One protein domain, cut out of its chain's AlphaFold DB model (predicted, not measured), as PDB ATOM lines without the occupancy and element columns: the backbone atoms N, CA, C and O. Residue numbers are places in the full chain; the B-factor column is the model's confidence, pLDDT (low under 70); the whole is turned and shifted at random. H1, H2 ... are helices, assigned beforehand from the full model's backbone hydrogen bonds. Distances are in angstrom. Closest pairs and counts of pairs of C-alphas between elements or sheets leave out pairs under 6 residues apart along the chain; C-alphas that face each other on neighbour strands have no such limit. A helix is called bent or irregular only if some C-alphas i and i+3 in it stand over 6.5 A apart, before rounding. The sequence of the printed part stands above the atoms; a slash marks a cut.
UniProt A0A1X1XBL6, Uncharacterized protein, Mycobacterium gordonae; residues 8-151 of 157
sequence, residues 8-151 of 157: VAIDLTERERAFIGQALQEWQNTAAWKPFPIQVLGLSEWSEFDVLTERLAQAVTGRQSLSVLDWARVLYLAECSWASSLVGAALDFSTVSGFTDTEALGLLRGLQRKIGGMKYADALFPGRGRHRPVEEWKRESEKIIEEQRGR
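Overview. This is residues 8 to 151 of the 157 residues of an uncharacterized protein of Mycobacterium gordonae (UniProt A0A1X1XBL6). A compact body of helices is built round H4, with H6 beside it running the opposite way; H1 crosses both H4 and H6, and H3 packs side by side on H1, running the opposite way to it. H7 packs on the first part of H4, H5 on its last residues, and from this body an arm, residues 130 to 151, sticks out with the long helix H8. The printed part has 144 residues with eight named helices, H1 to H8 in order, and no named strand; its class is all helix. It is only just compact, close to loose, with a radius of gyration of the C-alphas of 17.1 A, and spans 50 by 34 by 31 A, the arm making the length.

Along the chain. Find C-alpha 14 at (332.412, 203.315, 207.548); from there H1 runs 21.9 A through residues 14 to 28. The short H2 holds residues 38 to 41, and H3, residues 46 to 61, is 22.9 A long. Look for C-alpha 68 at (318.262, 218.068, 207.198), where H4 begins; it runs 22.5 A to residue 83. H5, residues 90 to 96, is only just irregular: C-alphas 91 and 94 are 6.6 A apart. H6, residues 101 to 115, is 20.3 A long, and H7 holds residues 118 to 124. H8, residues 134 to 150, runs 24.3 A to C-alpha 150 at (341.768, 232.867, 235.290).

Arrangement. Begin at the hub, H4, which touches four helices. Its closest C-alphas to H1 are those of Ala 78 and Ala 23, 5.1 A apart, with the lines about perpendicular at 74 degrees. H4 touches H6 at a shallow tilt of 17 degrees, opposite ways, closest at the C-alphas of Trp 71 and Ile 115, 6.5 A. With residues 68 to 73 alone it touches H7, closest at the C-alphas of Ala 72 and Tyr 120, 5.0 A. With residues 81 to 83 alone it touches H5, closest at the C-alphas of Ala 83 and Ala 90, 4.8 A. H1 touches H3 at a shallow tilt of 15 degrees, opposite ways; the closest C-alphas, of Gly 21 and Ala 57, are 4.9 A apart. H2 is close to H4 but not clearly touching, with the C-alphas of Leu 41 and Arg 73 closest at 6.5 A. H8 touches no helix. In H3, H4, H6, H7 and H8 every O i to N i+4 pair is within hydrogen-bond range; H1 has 9 of 11, H5 has 1 of 3 beside 3 of 4 O i to N i+3 pairs, and H2 is too short for such a pair.

Size, cuts and confidence. The C-alphas farthest apart are those of Ser 47 and Gly 150, 55.6 A. Without the residues that stand free, 130 to 151, the body spans 37 by 31 by 28 A. The printed part has no cut and no long link. Mean pLDDT of the printed part is 92.2; look for values under 70 at residues 131 to 132, 134, 137 and 150 to 151.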
ATOM      1  N   VAL A   8     321.807 217.188 202.293       95.44
ATOM      2  CA  VAL A   8     323.140 217.392 202.857       95.44
ATOM      3  C   VAL A   8     323.895 216.069 202.817       95.44
ATOM      4  O   VAL A   8     323.433 215.059 203.352       95.44
ATOM      5  N   ALA A   9     325.076 216.073 202.206       95.50
ATOM      6  CA  ALA A   9     326.029 214.980 202.331       95.50
ATOM      7  C   ALA A   9     326.852 215.183 203.609       95.50
ATOM      8  O   ALA A   9     327.453 216.242 203.796       95.50
ATOM      9  N   ILE A  10     326.880 214.181 204.486       96.00
ATOM     10  CA  ILE A  10     327.713 214.189 205.692       96.00
ATOM     11  C   ILE A  10     328.805 213.145 205.523       96.00
ATOM     12  O   ILE A  10     328.527 211.982 205.226       96.00
ATOM     13  N   ASP A  11     330.050 213.567 205.727       96.00
ATOM     14  CA  ASP A  11     331.201 212.676 205.666       96.00
ATOM     15  C   ASP A  11     331.245 211.779 206.910       96.00
ATOM     16  O   ASP A  11     331.731 212.146 207.986       96.00
ATOM     17  N   LEU A  12     330.649 210.598 206.775       98.06
ATOM     18  CA  LEU A  12     330.684 209.543 207.775       98.06
ATOM     19  C   LEU A  12     331.831 208.577 207.470       98.06
ATOM     20  O   LEU A  12     332.075 208.205 206.321       98.06
ATOM     21  N   THR A  13     332.488 208.099 208.516       98.25
ATOM     22  CA  THR A  13     333.355 206.924 208.419       98.25
ATOM     23  C   THR A  13     332.512 205.671 208.166       98.25
ATOM     24  O   THR A  13     331.308 205.648 208.439       98.25
ATOM     25  N   GLU A  14     333.133 204.590 207.687       97.81
ATOM     26  CA  GLU A  14     332.412 203.315 207.548       97.81
ATOM     27  C   GLU A  14     331.884 202.794 208.880       97.81
ATOM     28  O   GLU A  14     330.795 202.227 208.936       97.81
ATOM     29  N   ARG A  15     332.626 203.015 209.969       97.62
ATOM     30  CA  ARG A  15     332.220 202.530 211.285       97.62
ATOM     31  C   ARG A  15     331.034 203.315 211.844       97.62
ATOM     32  O   ARG A  15     330.126 202.710 212.397       97.62
ATOM     33  N   GLU A  16     330.990 204.628 211.619       98.50
ATOM     34  CA  GLU A  16     329.817 205.457 211.928       98.50
ATOM     35  C   GLU A  16     328.589 205.046 211.101       98.50
ATOM     36  O   GLU A  16     327.494 204.951 211.650       98.50
ATOM     37  N   ARG A  17     328.760 204.745 209.802       98.25
ATOM     38  CA  ARG A  17     327.675 204.207 208.961       98.25
ATOM     39  C   ARG A  17     327.150 202.876 209.484       98.25
ATOM     40  O   ARG A  17     325.940 202.713 209.602       98.25
ATOM     41  N   ALA A  18     328.048 201.944 209.798       97.56
ATOM     42  CA  ALA A  18     327.680 200.637 210.333       97.56
ATOM     43  C   ALA A  18     326.942 200.768 211.674       97.56
ATOM     44  O   ALA A  18     325.939 200.093 211.887       97.56
ATOM     45  N   PHE A  19     327.393 201.677 212.544       98.38
ATOM     46  CA  PHE A  19     326.731 201.953 213.816       98.38
ATOM     47  C   PHE A  19     325.317 202.504 213.624       98.38
ATOM     48  O   PHE A  19     324.387 201.998 214.245       98.38
ATOM     49  N   ILE A  20     325.127 203.481 212.729       98.31
ATOM     50  CA  ILE A  20     323.786 203.990 212.402       98.31
ATOM     51  C   ILE A  20     322.904 202.875 211.839       98.31
ATOM     52  O   ILE A  20     321.760 202.743 212.262       98.31
ATOM     53  N   GLY A  21     323.429 202.079 210.902       97.50
ATOM     54  CA  GLY A  21     322.693 200.968 210.300       97.50
ATOM     55  C   GLY A  21     322.161 200.006 211.359       97.50
ATOM     56  O   GLY A  21     320.960 199.752 211.396       97.50
ATOM     57  N   GLN A  22     323.025 199.566 212.276       96.94
ATOM     58  CA  GLN A  22     322.618 198.712 213.389       96.94
ATOM     59  C   GLN A  22     321.612 199.408 214.312       96.94
ATOM     60  O   GLN A  22     320.589 198.827 214.661       96.94
ATOM     61  N   ALA A  23     321.870 200.663 214.692       97.44
ATOM     62  CA  ALA A  23     320.996 201.394 215.604       97.44
ATOM     63  C   ALA A  23     319.588 201.601 215.050       97.44
ATOM     64  O   ALA A  23     318.619 201.535 215.806       97.44
ATOM     65  N   LEU A  24     319.463 201.802 213.738       97.88
ATOM     66  CA  LEU A  24     318.170 201.872 213.073       97.88
ATOM     67  C   LEU A  24     317.513 200.494 212.937       97.88
ATOM     68  O   LEU A  24     316.299 200.396 213.083       97.88
ATOM     69  N   GLN A  25     318.294 199.436 212.714       95.31
ATOM     70  CA  GLN A  25     317.775 198.073 212.613       95.31
ATOM     71  C   GLN A  25     317.173 197.566 213.932       95.31
ATOM     72  O   GLN A  25     316.218 196.794 213.906       95.31
ATOM     73  N   GLU A  26     317.656 198.035 215.086       95.62
ATOM     74  CA  GLU A  26     317.092 197.646 216.388       95.62
ATOM     75  C   GLU A  26     315.610 197.991 216.559       95.62
ATOM     76  O   GLU A  26     314.911 197.315 217.315       95.62
ATOM     77  N   TRP A  27     315.100 198.976 215.819       96.44
ATOM     78  CA  TRP A  27     313.674 199.301 215.786       96.44
ATOM     79  C   TRP A  27     312.806 198.220 215.134       96.44
ATOM     80  O   TRP A  27     311.599 198.234 215.325       96.44
ATOM     81  N   GLN A  28     313.411 197.268 214.421       92.12
ATOM     82  CA  GLN A  28     312.768 196.053 213.905       92.12
ATOM     83  C   GLN A  28     313.180 194.796 214.694       92.12
ATOM     84  O   GLN A  28     312.704 193.699 214.413       92.12
ATOM     85  N   ASN A  29     314.054 194.953 215.695       93.00
ATOM     86  CA  ASN A  29     314.550 193.879 216.551       93.00
ATOM     87  C   ASN A  29     314.174 194.163 218.015       93.00
ATOM     88  O   ASN A  29     313.001 194.217 218.379       93.00
ATOM     89  N   THR A  30     315.175 194.356 218.874       92.00
ATOM     90  CA  THR A  30     315.034 194.419 220.329       92.00
ATOM     91  C   THR A  30     314.131 195.556 220.800       92.00
ATOM     92  O   THR A  30     313.427 195.425 221.803       92.00
ATOM     93  N   ALA A  31     314.127 196.681 220.078       94.00
ATOM     94  CA  ALA A  31     313.321 197.848 220.411       94.00
ATOM     95  C   ALA A  31     311.925 197.840 219.757       94.00
ATOM     96  O   ALA A  31     311.112 198.692 220.106       94.00
ATOM     97  N   ALA A  32     311.615 196.887 218.868       91.69
ATOM     98  CA  ALA A  32     310.404 196.911 218.032       91.69
ATOM     99  C   ALA A  32     309.093 197.017 218.821       91.69
ATOM    100  O   ALA A  32     308.148 197.677 218.403       91.69
ATOM    101  N   TRP A  33     309.037 196.389 219.996       90.06
ATOM    102  CA  TRP A  33     307.827 196.342 220.822       90.06
ATOM    103  C   TRP A  33     307.819 197.373 221.949       90.06
ATOM    104  O   TRP A  33     306.890 197.397 222.761       90.06
ATOM    105  N   LYS A  34     308.856 198.211 222.044       93.44
ATOM    106  CA  LYS A  34     308.940 199.226 223.091       93.44
ATOM    107  C   LYS A  34     308.126 200.460 222.690       93.44
ATOM    108  O   LYS A  34     308.230 200.921 221.553       93.44
ATOM    109  N   PRO A  35     307.326 201.039 223.607       93.94
ATOM    110  CA  PRO A  35     306.587 202.256 223.309       93.94
ATOM    111  C   PRO A  35     307.526 203.398 222.913       93.94
ATOM    112  O   PRO A  35     308.479 203.707 223.629       93.94
ATOM    113  N   PHE A  36     307.213 204.073 221.809       96.50
ATOM    114  CA  PHE A  36     307.952 205.238 221.336       96.50
ATOM    115  C   PHE A  36     306.982 206.282 220.761       96.50
ATOM    116  O   PHE A  36     306.067 205.917 220.019       96.50
ATOM    117  N   PRO A  37     307.124 207.579 221.092       95.31
ATOM    118  CA  PRO A  37     306.196 208.613 220.641       95.31
ATOM    119  C   PRO A  37     306.493 209.026 219.191       95.31
ATOM    120  O   PRO A  37     307.047 210.094 218.958       95.31
ATOM    121  N   ILE A  38     306.140 208.196 218.206       97.00
ATOM    122  CA  ILE A  38     306.477 208.374 216.775       97.00
ATOM    123  C   ILE A  38     306.103 209.747 216.184       97.00
ATOM    124  O   ILE A  38     306.736 210.212 215.236       97.00
ATOM    125  N   GLN A  39     305.140 210.450 216.783       96.25
ATOM    126  CA  GLN A  39     304.725 211.798 216.391       96.25
ATOM    127  C   GLN A  39     305.864 212.818 216.498       96.25
ATOM    128  O   GLN A  39     305.878 213.802 215.759       96.25
ATOM    129  N   VAL A  40     306.859 212.571 217.357       95.31
ATOM    130  CA  VAL A  40     308.083 213.388 217.446       95.31
ATOM    131  C   VAL A  40     308.885 213.396 216.145       95.31
ATOM    132  O   VAL A  40     309.657 214.316 215.909       95.31
ATOM    133  N   LEU A  41     308.692 212.388 215.291       97.00
ATOM    134  CA  LEU A  41     309.322 212.277 213.980       97.00
ATOM    135  C   LEU A  41     308.449 212.862 212.865       97.00
ATOM    136  O   LEU A  41     308.856 212.826 211.704       97.00
ATOM    137  N   GLY A  42     307.265 213.390 213.191       95.75
ATOM    138  CA  GLY A  42     306.270 213.851 212.224       95.75
ATOM    139  C   GLY A  42     305.473 212.721 211.568       95.75
ATOM    140  O   GLY A  42     305.018 212.896 210.443       95.75
ATOM    141  N   LEU A  43     305.352 211.573 212.240       97.31
ATOM    142  CA  LEU A  43     304.574 210.418 211.782       97.31
ATOM    143  C   LEU A  43     303.232 210.346 212.514       97.31
ATOM    144  O   LEU A  43     303.121 210.797 213.656       97.31
ATOM    145  N   SER A  44     302.229 209.759 211.871       96.75
ATOM    146  CA  SER A  44     300.895 209.556 212.448       96.75
ATOM    147  C   SER A  44     300.634 208.091 212.791       96.75
ATOM    148  O   SER A  44     299.940 207.821 213.767       96.75
ATOM    149  N   GLU A  45     301.228 207.161 212.039       95.62
ATOM    150  CA  GLU A  45     300.977 205.720 212.148       95.62
ATOM    151  C   GLU A  45     302.278 204.925 212.327       95.62
ATOM    152  O   GLU A  45     303.334 205.292 211.809       95.62
ATOM    153  N   TRP A  46     302.208 203.792 213.033       94.69
ATOM    154  CA  TRP A  46     303.382 202.940 213.281       94.69
ATOM    155  C   TRP A  46     303.961 202.315 212.007       94.69
ATOM    156  O   TRP A  46     305.174 202.193 211.887       94.69
ATOM    157  N   SER A  47     303.133 202.002 211.010       95.19
ATOM    158  CA  SER A  47     303.625 201.487 209.726       95.19
ATOM    159  C   SER A  47     304.522 202.492 208.990       95.19
ATOM    160  O   SER A  47     305.451 202.100 208.286       95.19
ATOM    161  N   GLU A  48     304.302 203.799 209.177       97.25
ATOM    162  CA  GLU A  48     305.177 204.838 208.622       97.25
ATOM    163  C   GLU A  48     306.543 204.852 209.316       97.25
ATOM    164  O   GLU A  48     307.547 205.217 208.702       97.25
ATOM    165  N   PHE A  49     306.593 204.454 210.588       97.31
ATOM    166  CA  PHE A  49     307.830 204.361 211.355       97.31
ATOM    167  C   PHE A  49     308.706 203.208 210.864       97.31
ATOM    168  O   PHE A  49     309.912 203.398 210.683       97.31
ATOM    169  N   ASP A  50     308.105 202.057 210.567       95.44
ATOM    170  CA  ASP A  50     308.818 200.911 209.998       95.44
ATOM    171  C   ASP A  50     309.443 201.282 208.648       95.44
ATOM    172  O   ASP A  50     310.656 201.169 208.455       95.44
ATOM    173  N   VAL A  51     308.641 201.872 207.755       97.44
ATOM    174  CA  VAL A  51     309.115 202.360 206.451       97.44
ATOM    175  C   VAL A  51     310.206 203.421 206.611       97.44
ATOM    176  O   VAL A  51     311.189 203.431 205.865       97.44
ATOM    177  N   LEU A  52     310.058 204.338 207.573       98.12
ATOM    178  CA  LEU A  52     311.043 205.385 207.825       98.12
ATOM    179  C   LEU A  52     312.384 204.797 208.278       98.12
ATOM    180  O   LEU A  52     313.417 205.157 207.713       98.12
ATOM    181  N   THR A  53     312.379 203.943 209.299       97.94
ATOM    182  CA  THR A  53     313.607 203.387 209.887       97.94
ATOM    183  C   THR A  53     314.372 202.537 208.876       97.94
ATOM    184  O   THR A  53     315.585 202.719 208.734       97.94
ATOM    185  N   GLU A  54     313.669 201.718 208.087       97.06
ATOM    186  CA  GLU A  54     314.261 200.949 206.992       97.06
ATOM    187  C   GLU A  54     314.867 201.862 205.913       97.06
ATOM    188  O   GLU A  54     316.047 201.732 205.570       97.06
ATOM    189  N   ARG A  55     314.097 202.840 205.415       98.12
ATOM    190  CA  ARG A  55     314.563 203.785 204.387       98.12
ATOM    191  C   ARG A  55     315.811 204.545 204.836       98.12
ATOM    192  O   ARG A  55     316.743 204.714 204.051       98.12
ATOM    193  N   LEU A  56     315.834 205.028 206.080       98.56
ATOM    194  CA  LEU A  56     316.976 205.763 206.625       98.56
ATOM    195  C   LEU A  56     318.215 204.867 206.744       98.56
ATOM    196  O   LEU A  56     319.308 205.295 206.371       98.56
ATOM    197  N   ALA A  57     318.054 203.621 207.197       97.50
ATOM    198  CA  ALA A  57     319.155 202.666 207.290       97.50
ATOM    199  C   ALA A  57     319.765 202.378 205.908       97.50
ATOM    200  O   ALA A  57     320.985 202.459 205.736       97.50
ATOM    201  N   GLN A  58     318.923 202.121 204.903       97.81
ATOM    202  CA  GLN A  58     319.364 201.890 203.523       97.81
ATOM    203  C   GLN A  58     320.066 203.118 202.931       97.81
ATOM    204  O   GLN A  58     321.126 202.996 202.316       97.81
ATOM    205  N   ALA A  59     319.528 204.318 203.149       98.00
ATOM    206  CA  ALA A  59     320.120 205.542 202.624       98.00
ATOM    207  C   ALA A  59     321.494 205.847 203.251       98.00
ATOM    208  O   ALA A  59     322.442 206.169 202.531       98.00
ATOM    209  N   VAL A  60     321.644 205.693 204.573       97.94
ATOM    210  CA  VAL A  60     322.924 205.930 205.267       97.94
ATOM    211  C   VAL A  60     323.980 204.903 204.859       97.94
ATOM    212  O   VAL A  60     325.110 205.274 204.529       97.94
ATOM    213  N   THR A  61     323.626 203.616 204.841       96.19
ATOM    214  CA  THR A  61     324.545 202.542 204.421       96.19
ATOM    215  C   THR A  61     324.911 202.658 202.940       96.19
ATOM    216  O   THR A  61     326.067 202.453 202.570       96.19
ATOM    217  N   GLY A  62     323.970 203.106 202.107       96.94
ATOM    218  CA  GLY A  62     324.164 203.418 200.692       96.94
ATOM    219  C   GLY A  62     324.914 204.722 200.399       96.94
ATOM    220  O   GLY A  62     325.050 205.076 199.230       96.94
ATOM    221  N   ARG A  63     325.407 205.444 201.420       97.06
ATOM    222  CA  ARG A  63     326.109 206.741 201.292       97.06
ATOM    223  C   ARG A  63     325.295 207.814 200.554       97.06
ATOM    224  O   ARG A  63     325.852 208.656 199.852       97.06
ATOM    225  N   GLN A  64     323.975 207.783 200.701       97.56
ATOM    226  CA  GLN A  64     323.093 208.760 200.078       97.56
ATOM    227  C   GLN A  64     323.087 210.073 200.869       97.56
ATOM    228  O   GLN A  64     323.274 210.097 202.086       97.56
ATOM    229  N   SER A  65     322.852 211.181 200.166       97.19
ATOM    230  CA  SER A  65     322.553 212.456 200.824       97.19
ATOM    231  C   SER A  65     321.140 212.414 201.399       97.19
ATOM    232  O   SER A  65     320.221 211.935 200.738       97.19
ATOM    233  N   LEU A  66     320.962 212.942 202.609       98.25
ATOM    234  CA  LEU A  66     319.664 213.013 203.283       98.25
ATOM    235  C   LEU A  66     319.241 214.457 203.488       98.25
ATOM    236  O   LEU A  66     320.074 215.363 203.530       98.25
ATOM    237  N   SER A  67     317.938 214.660 203.662       98.06
ATOM    238  CA  SER A  67     317.420 215.957 204.080       98.06
ATOM    239  C   SER A  67     317.914 216.320 205.488       98.06
ATOM    240  O   SER A  67     318.240 215.440 206.288       98.06
ATOM    241  N   VAL A  68     317.942 217.611 205.829       97.69
ATOM    242  CA  VAL A  68     318.262 218.068 207.198       97.69
ATOM    243  C   VAL A  68     317.353 217.395 208.233       97.69
ATOM    244  O   VAL A  68     317.831 216.965 209.282       97.69
ATOM    245  N   LEU A  69     316.059 217.263 207.928       97.94
ATOM    246  CA  LEU A  69     315.106 216.569 208.793       97.94
ATOM    247  C   LEU A  69     315.443 215.082 208.949       97.94
ATOM    248  O   LEU A  69     315.415 214.560 210.060       97.94
ATOM    249  N   ASP A  70     315.784 214.396 207.862       98.56
ATOM    250  CA  ASP A  70     316.128 212.975 207.926       98.56
ATOM    251  C   ASP A  70     317.438 212.731 208.676       98.56
ATOM    252  O   ASP A  70     317.513 211.788 209.457       98.56
ATOM    253  N   TRP A  71     318.433 213.612 208.552       98.50
ATOM    254  CA  TRP A  71     319.623 213.551 209.403       98.50
ATOM    255  C   TRP A  71     319.291 213.733 210.887       98.50
ATOM    256  O   TRP A  71     319.810 212.998 211.727       98.50
ATOM    257  N   ALA A  72     318.389 214.664 211.217       98.31
ATOM    258  CA  ALA A  72     317.934 214.850 212.591       98.31
ATOM    259  C   ALA A  72     317.221 213.597 213.130       98.31
ATOM    260  O   ALA A  72     317.494 213.166 214.249       98.31
ATOM    261  N   ARG A  73     316.360 212.973 212.312       98.62
ATOM    262  CA  ARG A  73     315.691 211.703 212.637       98.62
ATOM    263  C   ARG A  73     316.697 210.572 212.842       98.62
ATOM    264  O   ARG A  73     316.577 209.857 213.829       98.62
ATOM    265  N   VAL A  74     317.700 210.439 211.966       98.69
ATOM    266  CA  VAL A  74     318.779 209.440 212.088       98.69
ATOM    267  C   VAL A  74     319.487 209.571 213.430       98.69
ATOM    268  O   VAL A  74     319.611 208.580 214.148       98.69
ATOM    269  N   LEU A  75     319.936 210.781 213.780       98.62
ATOM    270  CA  LEU A  75     320.666 210.991 215.026       98.62
ATOM    271  C   LEU A  75     319.784 210.690 216.242       98.62
ATOM    272  O   LEU A  75     320.191 209.919 217.106       98.62
ATOM    273  N   TYR A  76     318.568 211.238 216.279       98.38
ATOM    274  CA  TYR A  76     317.655 211.060 217.407       98.38
ATOM    275  C   TYR A  76     317.263 209.589 217.619       98.38
ATOM    276  O   TYR A  76     317.293 209.082 218.739       98.38
ATOM    277  N   LEU A  77     316.959 208.868 216.536       98.56
ATOM    278  CA  LEU A  77     316.643 207.442 216.595       98.56
ATOM    279  C   LEU A  77     317.838 206.600 217.042       98.56
ATOM    280  O   LEU A  77     317.652 205.674 217.828       98.56
ATOM    281  N   ALA A  78     319.050 206.917 216.575       98.25
ATOM    282  CA  ALA A  78     320.260 206.221 217.003       98.25
ATOM    283  C   ALA A  78     320.547 206.446 218.497       98.25
ATOM    284  O   ALA A  78     320.868 205.497 219.208       98.25
ATOM    285  N   GLU A  79     320.371 207.676 218.989       97.94
ATOM    286  CA  GLU A  79     320.502 208.015 220.411       97.94
ATOM    287  C   GLU A  79     319.508 207.235 221.276       97.94
ATOM    288  O   GLU A  79     319.901 206.628 222.274       97.94
ATOM    289  N   CYS A  80     318.228 207.222 220.894       97.94
ATOM    290  CA  CYS A  80     317.193 206.507 221.635       97.94
ATOM    291  C   CYS A  80     317.417 204.991 221.619       97.94
ATOM    292  O   CYS A  80     317.358 204.364 222.675       97.94
ATOM    293  N   SER A  81     317.699 204.426 220.444       96.44
ATOM    294  CA  SER A  81     317.922 202.993 220.253       96.44
ATOM    295  C   SER A  81     319.111 202.487 221.071       96.44
ATOM    296  O   SER A  81     318.982 201.521 221.824       96.44
ATOM    297  N   TRP A  82     320.251 203.176 220.988       96.50
ATOM    298  CA  TRP A  82     321.460 202.744 221.679       96.50
ATOM    299  C   TRP A  82     321.434 203.029 223.183       96.50
ATOM    300  O   TRP A  82     321.868 202.182 223.946       96.50
ATOM    301  N   ALA A  83     320.959 204.192 223.644       95.88
ATOM    302  CA  ALA A  83     321.174 204.594 225.041       95.88
ATOM    303  C   ALA A  83     320.010 204.272 225.993       95.88
ATOM    304  O   ALA A  83     320.213 204.207 227.206       95.88
ATOM    305  N   SER A  84     318.778 204.135 225.493       96.25
ATOM    306  CA  SER A  84     317.589 204.091 226.353       96.25
ATOM    307  C   SER A  84     317.099 202.672 226.604       96.25
ATOM    308  O   SER A  84     316.631 202.014 225.684       96.25
ATOM    309  N   SER A  85     317.115 202.203 227.853       94.75
ATOM    310  CA  SER A  85     316.485 200.919 228.208       94.75
ATOM    311  C   SER A  85     314.959 201.005 228.254       94.75
ATOM    312  O   SER A  85     314.283 199.979 228.151       94.75
ATOM    313  N   LEU A  86     314.420 202.225 228.357       95.75
ATOM    314  CA  LEU A  86     312.988 202.496 228.398       95.75
ATOM    315  C   LEU A  86     312.331 202.317 227.025       95.75
ATOM    316  O   LEU A  86     311.264 201.718 226.945       95.75
ATOM    317  N   VAL A  87     312.964 202.827 225.961       96.19
ATOM    318  CA  VAL A  87     312.380 202.829 224.605       96.19
ATOM    319  C   VAL A  87     313.251 202.166 223.536       96.19
ATOM    320  O   VAL A  87     312.743 201.844 222.474       96.19
ATOM    321  N   GLY A  88     314.544 201.963 223.793       96.19
ATOM    322  CA  GLY A  88     315.513 201.384 222.857       96.19
ATOM    323  C   GLY A  88     316.102 200.061 223.350       96.19
ATOM    324  O   GLY A  88     315.601 199.458 224.301       96.19
ATOM    325  N   ALA A  89     317.178 199.600 222.719       94.94
ATOM    326  CA  ALA A  89     317.853 198.347 223.056       94.94
ATOM    327  C   ALA A  89     318.782 198.472 224.281       94.94
ATOM    328  O   ALA A  89     318.821 197.565 225.106       94.94
ATOM    329  N   ALA A  90     319.486 199.598 224.455       94.06
ATOM    330  CA  ALA A  90     320.390 199.851 225.589       94.06
ATOM    331  C   ALA A  90     321.290 198.676 225.988       94.06
ATOM    332  O   ALA A  90     322.223 198.354 225.262       94.06
ATOM    333  N   LEU A  91     321.022 198.048 227.136       91.06
ATOM    334  CA  LEU A  91     321.833 196.955 227.680       91.06
ATOM    335  C   LEU A  91     321.906 195.759 226.725       91.06
ATOM    336  O   LEU A  91     322.913 195.056 226.688       91.06
ATOM    337  N   ASP A  92     320.864 195.562 225.922       91.81
ATOM    338  CA  ASP A  92     320.832 194.503 224.924       91.81
ATOM    339  C   ASP A  92     321.651 194.879 223.684       91.81
ATOM    340  O   ASP A  92     322.142 193.993 222.991       91.81
ATOM    341  N   PHE A  93     321.872 196.174 223.421       91.31
ATOM    342  CA  PHE A  93     322.523 196.658 222.203       91.31
ATOM    343  C   PHE A  93     323.913 196.057 222.016       91.31
ATOM    344  O   PHE A  93     324.218 195.553 220.943       91.31
ATOM    345  N   SER A  94     324.767 196.072 223.040       89.44
ATOM    346  CA  SER A  94     326.118 195.500 222.939       89.44
ATOM    347  C   SER A  94     326.130 193.971 222.863       89.44
ATOM    348  O   SER A  94     327.123 193.390 222.433       89.44
ATOM    349  N   THR A  95     325.024 193.319 223.234       87.12
ATOM    350  CA  THR A  95     324.849 191.864 223.121       87.12
ATOM    351  C   THR A  95     324.400 191.463 221.718       87.12
ATOM    352  O   THR A  95     324.871 190.463 221.178       87.12
ATOM    353  N   VAL A  96     323.485 192.232 221.123       84.25
ATOM    354  CA  VAL A  96     322.886 191.930 219.811       84.25
ATOM    355  C   VAL A  96     323.604 192.614 218.648       84.25
ATOM    356  O   VAL A  96     323.359 192.284 217.489       84.25
ATOM    357  N   SER A  97     324.518 193.540 218.943       87.25
ATOM    358  CA  SER A  97     325.361 194.215 217.959       87.25
ATOM    359  C   SER A  97     326.835 193.838 218.082       87.25
ATOM    360  O   SER A  97     327.297 193.298 219.081       87.25
ATOM    361  N   GLY A  98     327.614 194.191 217.057       88.31
ATOM    362  CA  GLY A  98     329.076 194.112 217.081       88.31
ATOM    363  C   GLY A  98     329.768 195.346 217.673       88.31
ATOM    364  O   GLY A  98     330.902 195.620 217.274       88.31
ATOM    365  N   PHE A  99     329.095 196.126 218.530       95.50
ATOM    366  CA  PHE A  99     329.627 197.358 219.122       95.50
ATOM    367  C   PHE A  99     329.665 197.273 220.646       95.50
ATOM    368  O   PHE A  99     328.655 197.025 221.299       95.50
ATOM    369  N   THR A 100     330.830 197.556 221.225       94.31
ATOM    370  CA  THR A 100     330.944 197.742 222.681       94.31
ATOM    371  C   THR A 100     330.381 199.101 223.099       94.31
ATOM    372  O   THR A 100     330.410 200.044 222.308       94.31
ATOM    373  N   ASP A 101     329.955 199.255 224.355       94.00
ATOM    374  CA  ASP A 101     329.464 200.540 224.879       94.00
ATOM    375  C   ASP A 101     330.480 201.679 224.708       94.00
ATOM    376  O   ASP A 101     330.127 202.782 224.288       94.00
ATOM    377  N   THR A 102     331.760 201.413 224.987       95.00
ATOM    378  CA  THR A 102     332.837 202.404 224.847       95.00
ATOM    379  C   THR A 102     333.017 202.838 223.392       95.00
ATOM    380  O   THR A 102     333.175 204.028 223.111       95.00
ATOM    381  N   GLU A 103     332.976 201.886 222.457       96.75
ATOM    382  CA  GLU A 103     333.059 202.173 221.024       96.75
ATOM    383  C   GLU A 103     331.834 202.964 220.551       96.75
ATOM    384  O   GLU A 103     331.981 204.010 219.916       96.75
ATOM    385  N   ALA A 104     330.633 202.503 220.905       96.31
ATOM    386  CA  ALA A 104     329.371 203.130 220.542       96.31
ATOM    387  C   ALA A 104     329.275 204.570 221.062       96.31
ATOM    388  O   ALA A 104     328.887 205.468 220.316       96.31
ATOM    389  N   LEU A 105     329.724 204.832 222.295       97.56
ATOM    390  CA  LEU A 105     329.802 206.187 222.842       97.56
ATOM    391  C   LEU A 105     330.735 207.079 222.009       97.56
ATOM    392  O   LEU A 105     330.393 208.228 221.715       97.56
ATOM    393  N   GLY A 106     331.904 206.567 221.615       98.00
ATOM    394  CA  GLY A 106     332.851 207.292 220.767       98.00
ATOM    395  C   GLY A 106     332.260 207.641 219.399       98.00
ATOM    396  O   GLY A 106     332.331 208.798 218.970       98.00
ATOM    397  N   LEU A 107     331.624 206.662 218.751       98.38
ATOM    398  CA  LEU A 107     330.947 206.828 217.463       98.38
ATOM    399  C   LEU A 107     329.791 207.823 217.569       98.38
ATOM    400  O   LEU A 107     329.719 208.758 216.775       98.38
ATOM    401  N   LEU A 108     328.945 207.703 218.596       97.94
ATOM    402  CA  LEU A 108     327.829 208.616 218.810       97.94
ATOM    403  C   LEU A 108     328.301 210.059 219.014       97.94
ATOM    404  O   LEU A 108     327.722 210.984 218.446       97.94
ATOM    405  N   ARG A 109     329.388 210.281 219.763       98.00
ATOM    406  CA  ARG A 109     329.978 211.624 219.907       98.00
ATOM    407  C   ARG A 109     330.528 212.153 218.580       98.00
ATOM    408  O   ARG A 109     330.469 213.359 218.350       98.00
ATOM    409  N   GLY A 110     331.046 211.288 217.708       97.94
ATOM    410  CA  GLY A 110     331.397 211.636 216.327       97.94
ATOM    411  C   GLY A 110     330.183 212.127 215.538       97.94
ATOM    412  O   GLY A 110     330.193 213.241 215.012       97.94
ATOM    413  N   LEU A 111     329.096 211.353 215.563       98.06
ATOM    414  CA  LEU A 111     327.835 211.684 214.899       98.06
ATOM    415  C   LEU A 111     327.226 212.992 215.406       98.06
ATOM    416  O   LEU A 111     326.871 213.851 214.606       98.06
ATOM    417  N   GLN A 112     327.169 213.198 216.720       97.88
ATOM    418  CA  GLN A 112     326.630 214.421 217.323       97.88
ATOM    419  C   GLN A 112     327.428 215.673 216.945       97.88
ATOM    420  O   GLN A 112     326.856 216.754 216.854       97.88
ATOM    421  N   ARG A 113     328.736 215.563 216.684       97.38
ATOM    422  CA  ARG A 113     329.522 216.699 216.169       97.38
ATOM    423  C   ARG A 113     329.206 217.018 214.708       97.38
ATOM    424  O   ARG A 113     329.348 218.168 214.310       97.38
ATOM    425  N   LYS A 114     328.799 216.019 213.921       97.31
ATOM    426  CA  LYS A 114     328.519 216.147 212.481       97.31
ATOM    427  C   LYS A 114     327.064 216.518 212.179       97.31
ATOM    428  O   LYS A 114     326.810 217.273 211.248       97.31
ATOM    429  N   ILE A 115     326.129 215.970 212.953       95.31
ATOM    430  CA  ILE A 115     324.673 216.028 212.735       95.31
ATOM    431  C   ILE A 115     323.957 216.771 213.876       95.31
ATOM    432  O   ILE A 115     322.780 217.094 213.783       95.31
ATOM    433  N   GLY A 116     324.627 217.030 214.998       89.88
ATOM    434  CA  GLY A 116     323.995 217.704 216.127       89.88
ATOM    435  C   GLY A 116     323.826 219.210 215.923       89.88
ATOM    436  O   GLY A 116     324.211 219.806 214.916       89.88
ATOM    437  N   GLY A 117     323.276 219.849 216.952       89.44
ATOM    438  CA  GLY A 117     323.109 221.298 217.013       89.44
ATOM    439  C   GLY A 117     321.739 221.792 216.548       89.44
ATOM    440  O   GLY A 117     320.875 221.034 216.108       89.44
ATOM    441  N   MET A 118     321.543 223.108 216.673       89.12
ATOM    442  CA  MET A 118     320.222 223.734 216.530       89.12
ATOM    443  C   MET A 118     319.623 223.573 215.132       89.12
ATOM    444  O   MET A 118     318.423 223.381 215.034       89.12
ATOM    445  N   LYS A 119     320.432 223.572 214.059       91.25
ATOM    446  CA  LYS A 119     319.932 223.399 212.678       91.25
ATOM    447  C   LYS A 119     319.067 222.139 212.541       91.25
ATOM    448  O   LYS A 119     317.986 222.198 211.963       91.25
ATOM    449  N   TYR A 120     319.558 221.017 213.056       94.81
ATOM    450  CA  TYR A 120     318.901 219.717 212.950       94.81
ATOM    451  C   TYR A 120     317.793 219.568 213.995       94.81
ATOM    452  O   TYR A 120     316.704 219.099 213.672       94.81
ATOM    453  N   ALA A 121     318.025 220.052 215.221       93.44
ATOM    454  CA  ALA A 121     317.002 220.070 216.264       93.44
ATOM    455  C   ALA A 121     315.766 220.894 215.853       93.44
ATOM    456  O   ALA A 121     314.647 220.424 216.020       93.44
ATOM    457  N   ASP A 122     315.958 222.072 215.252       92.38
ATOM    458  CA  ASP A 122     314.875 222.932 214.759       92.38
ATOM    459  C   ASP A 122     314.136 222.302 213.572       92.38
ATOM    460  O   ASP A 122     312.945 222.551 213.389       92.38
ATOM    461  N   ALA A 123     314.819 221.490 212.758       94.38
ATOM    462  CA  ALA A 123     314.175 220.763 211.669       94.38
ATOM    463  C   ALA A 123     313.242 219.664 212.202       94.38
ATOM    464  O   ALA A 123     312.144 219.507 211.674       94.38
ATOM    465  N   LEU A 124     313.662 218.938 213.246       95.81
ATOM    466  CA  LEU A 124     312.866 217.879 213.876       95.81
ATOM    467  C   LEU A 124     311.755 218.430 214.783       95.81
ATOM    468  O   LEU A 124     310.650 217.897 214.814       95.81
ATOM    469  N   PHE A 125     312.028 219.526 215.490       93.88
ATOM    470  CA  PHE A 125     311.128 220.129 216.472       93.88
ATOM    471  C   PHE A 125     310.849 221.608 216.157       93.88
ATOM    472  O   PHE A 125     311.168 222.489 216.965       93.88
ATOM    473  N   PRO A 126     310.238 221.919 215.001       90.44
ATOM    474  CA  PRO A 126     310.081 223.294 214.547       90.44
ATOM    475  C   PRO A 126     309.262 224.128 215.535       90.44
ATOM    476  O   PRO A 126     308.154 223.760 215.931       90.44
ATOM    477  N   GLY A 127     309.823 225.272 215.943       84.94
ATOM    478  CA  GLY A 127     309.178 226.204 216.872       84.94
ATOM    479  C   GLY A 127     308.980 225.655 218.291       84.94
ATOM    480  O   GLY A 127     308.179 226.203 219.048       84.94
ATOM    481  N   ARG A 128     309.666 224.565 218.657       84.38
ATOM    482  CA  ARG A 128     309.654 223.996 220.011       84.38
ATOM    483  C   ARG A 128     310.912 224.391 220.784       84.38
ATOM    484  O   ARG A 128     311.858 224.949 220.242       84.38
ATOM    485  N   GLY A 129     310.913 224.067 222.074       81.75
ATOM    486  CA  GLY A 129     311.992 224.417 222.995       81.75
ATOM    487  C   GLY A 129     311.771 225.767 223.675       81.75
ATOM    488  O   GLY A 129     310.835 226.507 223.377       81.75
ATOM    489  N   ARG A 130     312.623 226.070 224.655       80.38
ATOM    490  CA  ARG A 130     312.608 227.378 225.317       80.38
ATOM    491  C   ARG A 130     313.227 228.409 224.384       80.38
ATOM    492  O   ARG A 130     314.231 228.121 223.733       80.38
ATOM    493  N   HIS A 131     312.667 229.618 224.363       68.38
ATOM    494  CA  HIS A 131     313.326 230.733 223.698       68.38
ATOM    495  C   HIS A 131     314.713 230.920 224.318       68.38
ATOM    496  O   HIS A 131     314.839 231.071 225.533       68.38
ATOM    497  N   ARG A 132     315.757 230.840 223.491       62.97
ATOM    498  CA  ARG A 132     317.130 231.059 223.933       62.97
ATOM    499  C   ARG A 132     317.404 232.565 223.888       62.97
ATOM    500  O   ARG A 132     317.432 233.107 222.783       62.97
ATOM    501  N   PRO A 133     317.640 233.240 225.024       73.94
ATOM    502  CA  PRO A 133     318.072 234.631 225.015       73.94
ATOM    503  C   PRO A 133     319.538 234.667 224.565       73.94
ATOM    504  O   PRO A 133     320.463 234.591 225.369       73.94
ATOM    505  N   VAL A 134     319.757 234.680 223.245       69.69
ATOM    506  CA  VAL A 134     321.080 234.508 222.610       69.69
ATOM    507  C   VAL A 134     322.112 235.483 223.175       69.69
ATOM    508  O   VAL A 134     323.247 235.090 223.436       69.69
ATOM    509  N   GLU A 135     321.704 236.728 223.410       72.44
ATOM    510  CA  GLU A 135     322.586 237.777 223.921       72.44
ATOM    511  C   GLU A 135     322.937 237.602 225.402       72.44
ATOM    512  O   GLU A 135     324.079 237.830 225.791       72.44
ATOM    513  N   GLU A 136     322.003 237.131 226.230       73.12
ATOM    514  CA  GLU A 136     322.290 236.814 227.636       73.12
ATOM    515  C   GLU A 136     323.245 235.626 227.737       73.12
ATOM    516  O   GLU A 136     324.208 235.654 228.496       73.12
ATOM    517  N   TRP A 137     323.037 234.603 226.906       65.94
ATOM    518  CA  TRP A 137     323.860 233.399 226.931       65.94
ATOM    519  C   TRP A 137     325.273 233.625 226.387       65.94
ATOM    520  O   TRP A 137     326.213 232.996 226.871       65.94
ATOM    521  N   LYS A 138     325.446 234.522 225.404       73.81
ATOM    522  CA  LYS A 138     326.775 234.974 224.963       73.81
ATOM    523  C   LYS A 138     327.522 235.653 226.104       73.81
ATOM    524  O   LYS A 138     328.636 235.238 226.398       73.81
ATOM    525  N   ARG A 139     326.881 236.607 226.787       75.50
ATOM    526  CA  ARG A 139     327.472 237.300 227.945       75.50
ATOM    527  C   ARG A 139     327.848 236.325 229.059       75.50
ATOM    528  O   ARG A 139     328.952 236.396 229.585       75.50
ATOM    529  N   GLU A 140     326.960 235.388 229.388       76.56
ATOM    530  CA  GLU A 140     327.213 234.366 230.410       76.56
ATOM    531  C   GLU A 140     328.361 233.426 229.998       76.56
ATOM    532  O   GLU A 140     329.237 233.116 230.800       76.56
ATOM    533  N   SER A 141     328.404 233.007 228.729       75.81
ATOM    534  CA  SER A 141     329.463 232.133 228.205       75.81
ATOM    535  C   SER A 141     330.821 232.828 228.176       75.81
ATOM    536  O   SER A 141     331.823 232.221 228.542       75.81
ATOM    537  N   GLU A 142     330.866 234.094 227.762       80.44
ATOM    538  CA  GLU A 142     332.075 234.923 227.780       80.44
ATOM    539  C   GLU A 142     332.605 235.077 229.206       80.44
ATOM    540  O   GLU A 142     333.793 234.856 229.438       80.44
ATOM    541  N   LYS A 143     331.712 235.328 230.169       83.00
ATOM    542  CA  LYS A 143     332.046 235.403 231.592       83.00
ATOM    543  C   LYS A 143     332.599 234.080 232.131       83.00
ATOM    544  O   LYS A 143     333.642 234.073 232.777       83.00
ATOM    545  N   ILE A 144     331.969 232.946 231.811       81.62
ATOM    546  CA  ILE A 144     332.463 231.614 232.201       81.62
ATOM    547  C   ILE A 144     333.836 231.337 231.576       81.62
ATOM    548  O   ILE A 144     334.726 230.822 232.247       81.62
ATOM    549  N   ILE A 145     334.042 231.674 230.299       78.94
ATOM    550  CA  ILE A 145     335.332 231.489 229.617       78.94
ATOM    551  C   ILE A 145     336.420 232.349 230.269       78.94
ATOM    552  O   ILE A 145     337.539 231.873 230.456       78.94
ATOM    553  N   GLU A 146     336.111 233.594 230.627       78.56
ATOM    554  CA  GLU A 146     337.022 234.495 231.332       78.56
ATOM    555  C   GLU A 146     337.377 233.967 232.732       78.56
ATOM    556  O   GLU A 146     338.556 233.870 233.079       78.56
ATOM    557  N   GLU A 147     336.382 233.504 233.492       80.56
ATOM    558  CA  GLU A 147     336.576 232.872 234.801       80.56
ATOM    559  C   GLU A 147     337.433 231.599 234.712       80.56
ATOM    560  O   GLU A 147     338.303 231.368 235.554       80.56
ATOM    561  N   GLN A 148     337.237 230.777 233.677       74.62
ATOM    562  CA  GLN A 148     338.028 229.562 233.453       74.62
ATOM    563  C   GLN A 148     339.453 229.872 232.978       74.62
ATOM    564  O   GLN A 148     340.387 229.181 233.378       74.62
ATOM    565  N   ARG A 149     339.664 230.939 232.193       71.50
ATOM    566  CA  ARG A 149     341.009 231.416 231.810       71.50
ATOM    567  C   ARG A 149     341.817 231.911 233.010       71.50
ATOM    568  O   ARG A 149     343.040 231.790 233.004       71.50
ATOM    569  N   GLY A 150     341.147 232.443 234.033       66.06
ATOM    570  CA  GLY A 150     341.768 232.867 235.290       66.06
ATOM    571  C   GLY A 150     342.101 231.724 236.257       66.06
ATOM    572  O   GLY A 150     342.908 231.907 237.171       66.06
ATOM    573  N   ARG A 151     341.528 230.527 236.071       67.19
ATOM    574  CA  ARG A 151     341.818 229.364 236.918       67.19
ATOM    575  C   ARG A 151     343.124 228.696 236.486       67.19
ATOM    576  O   ARG A 151     343.158 227.886 235.565       67.19
TER     577      ARG A 151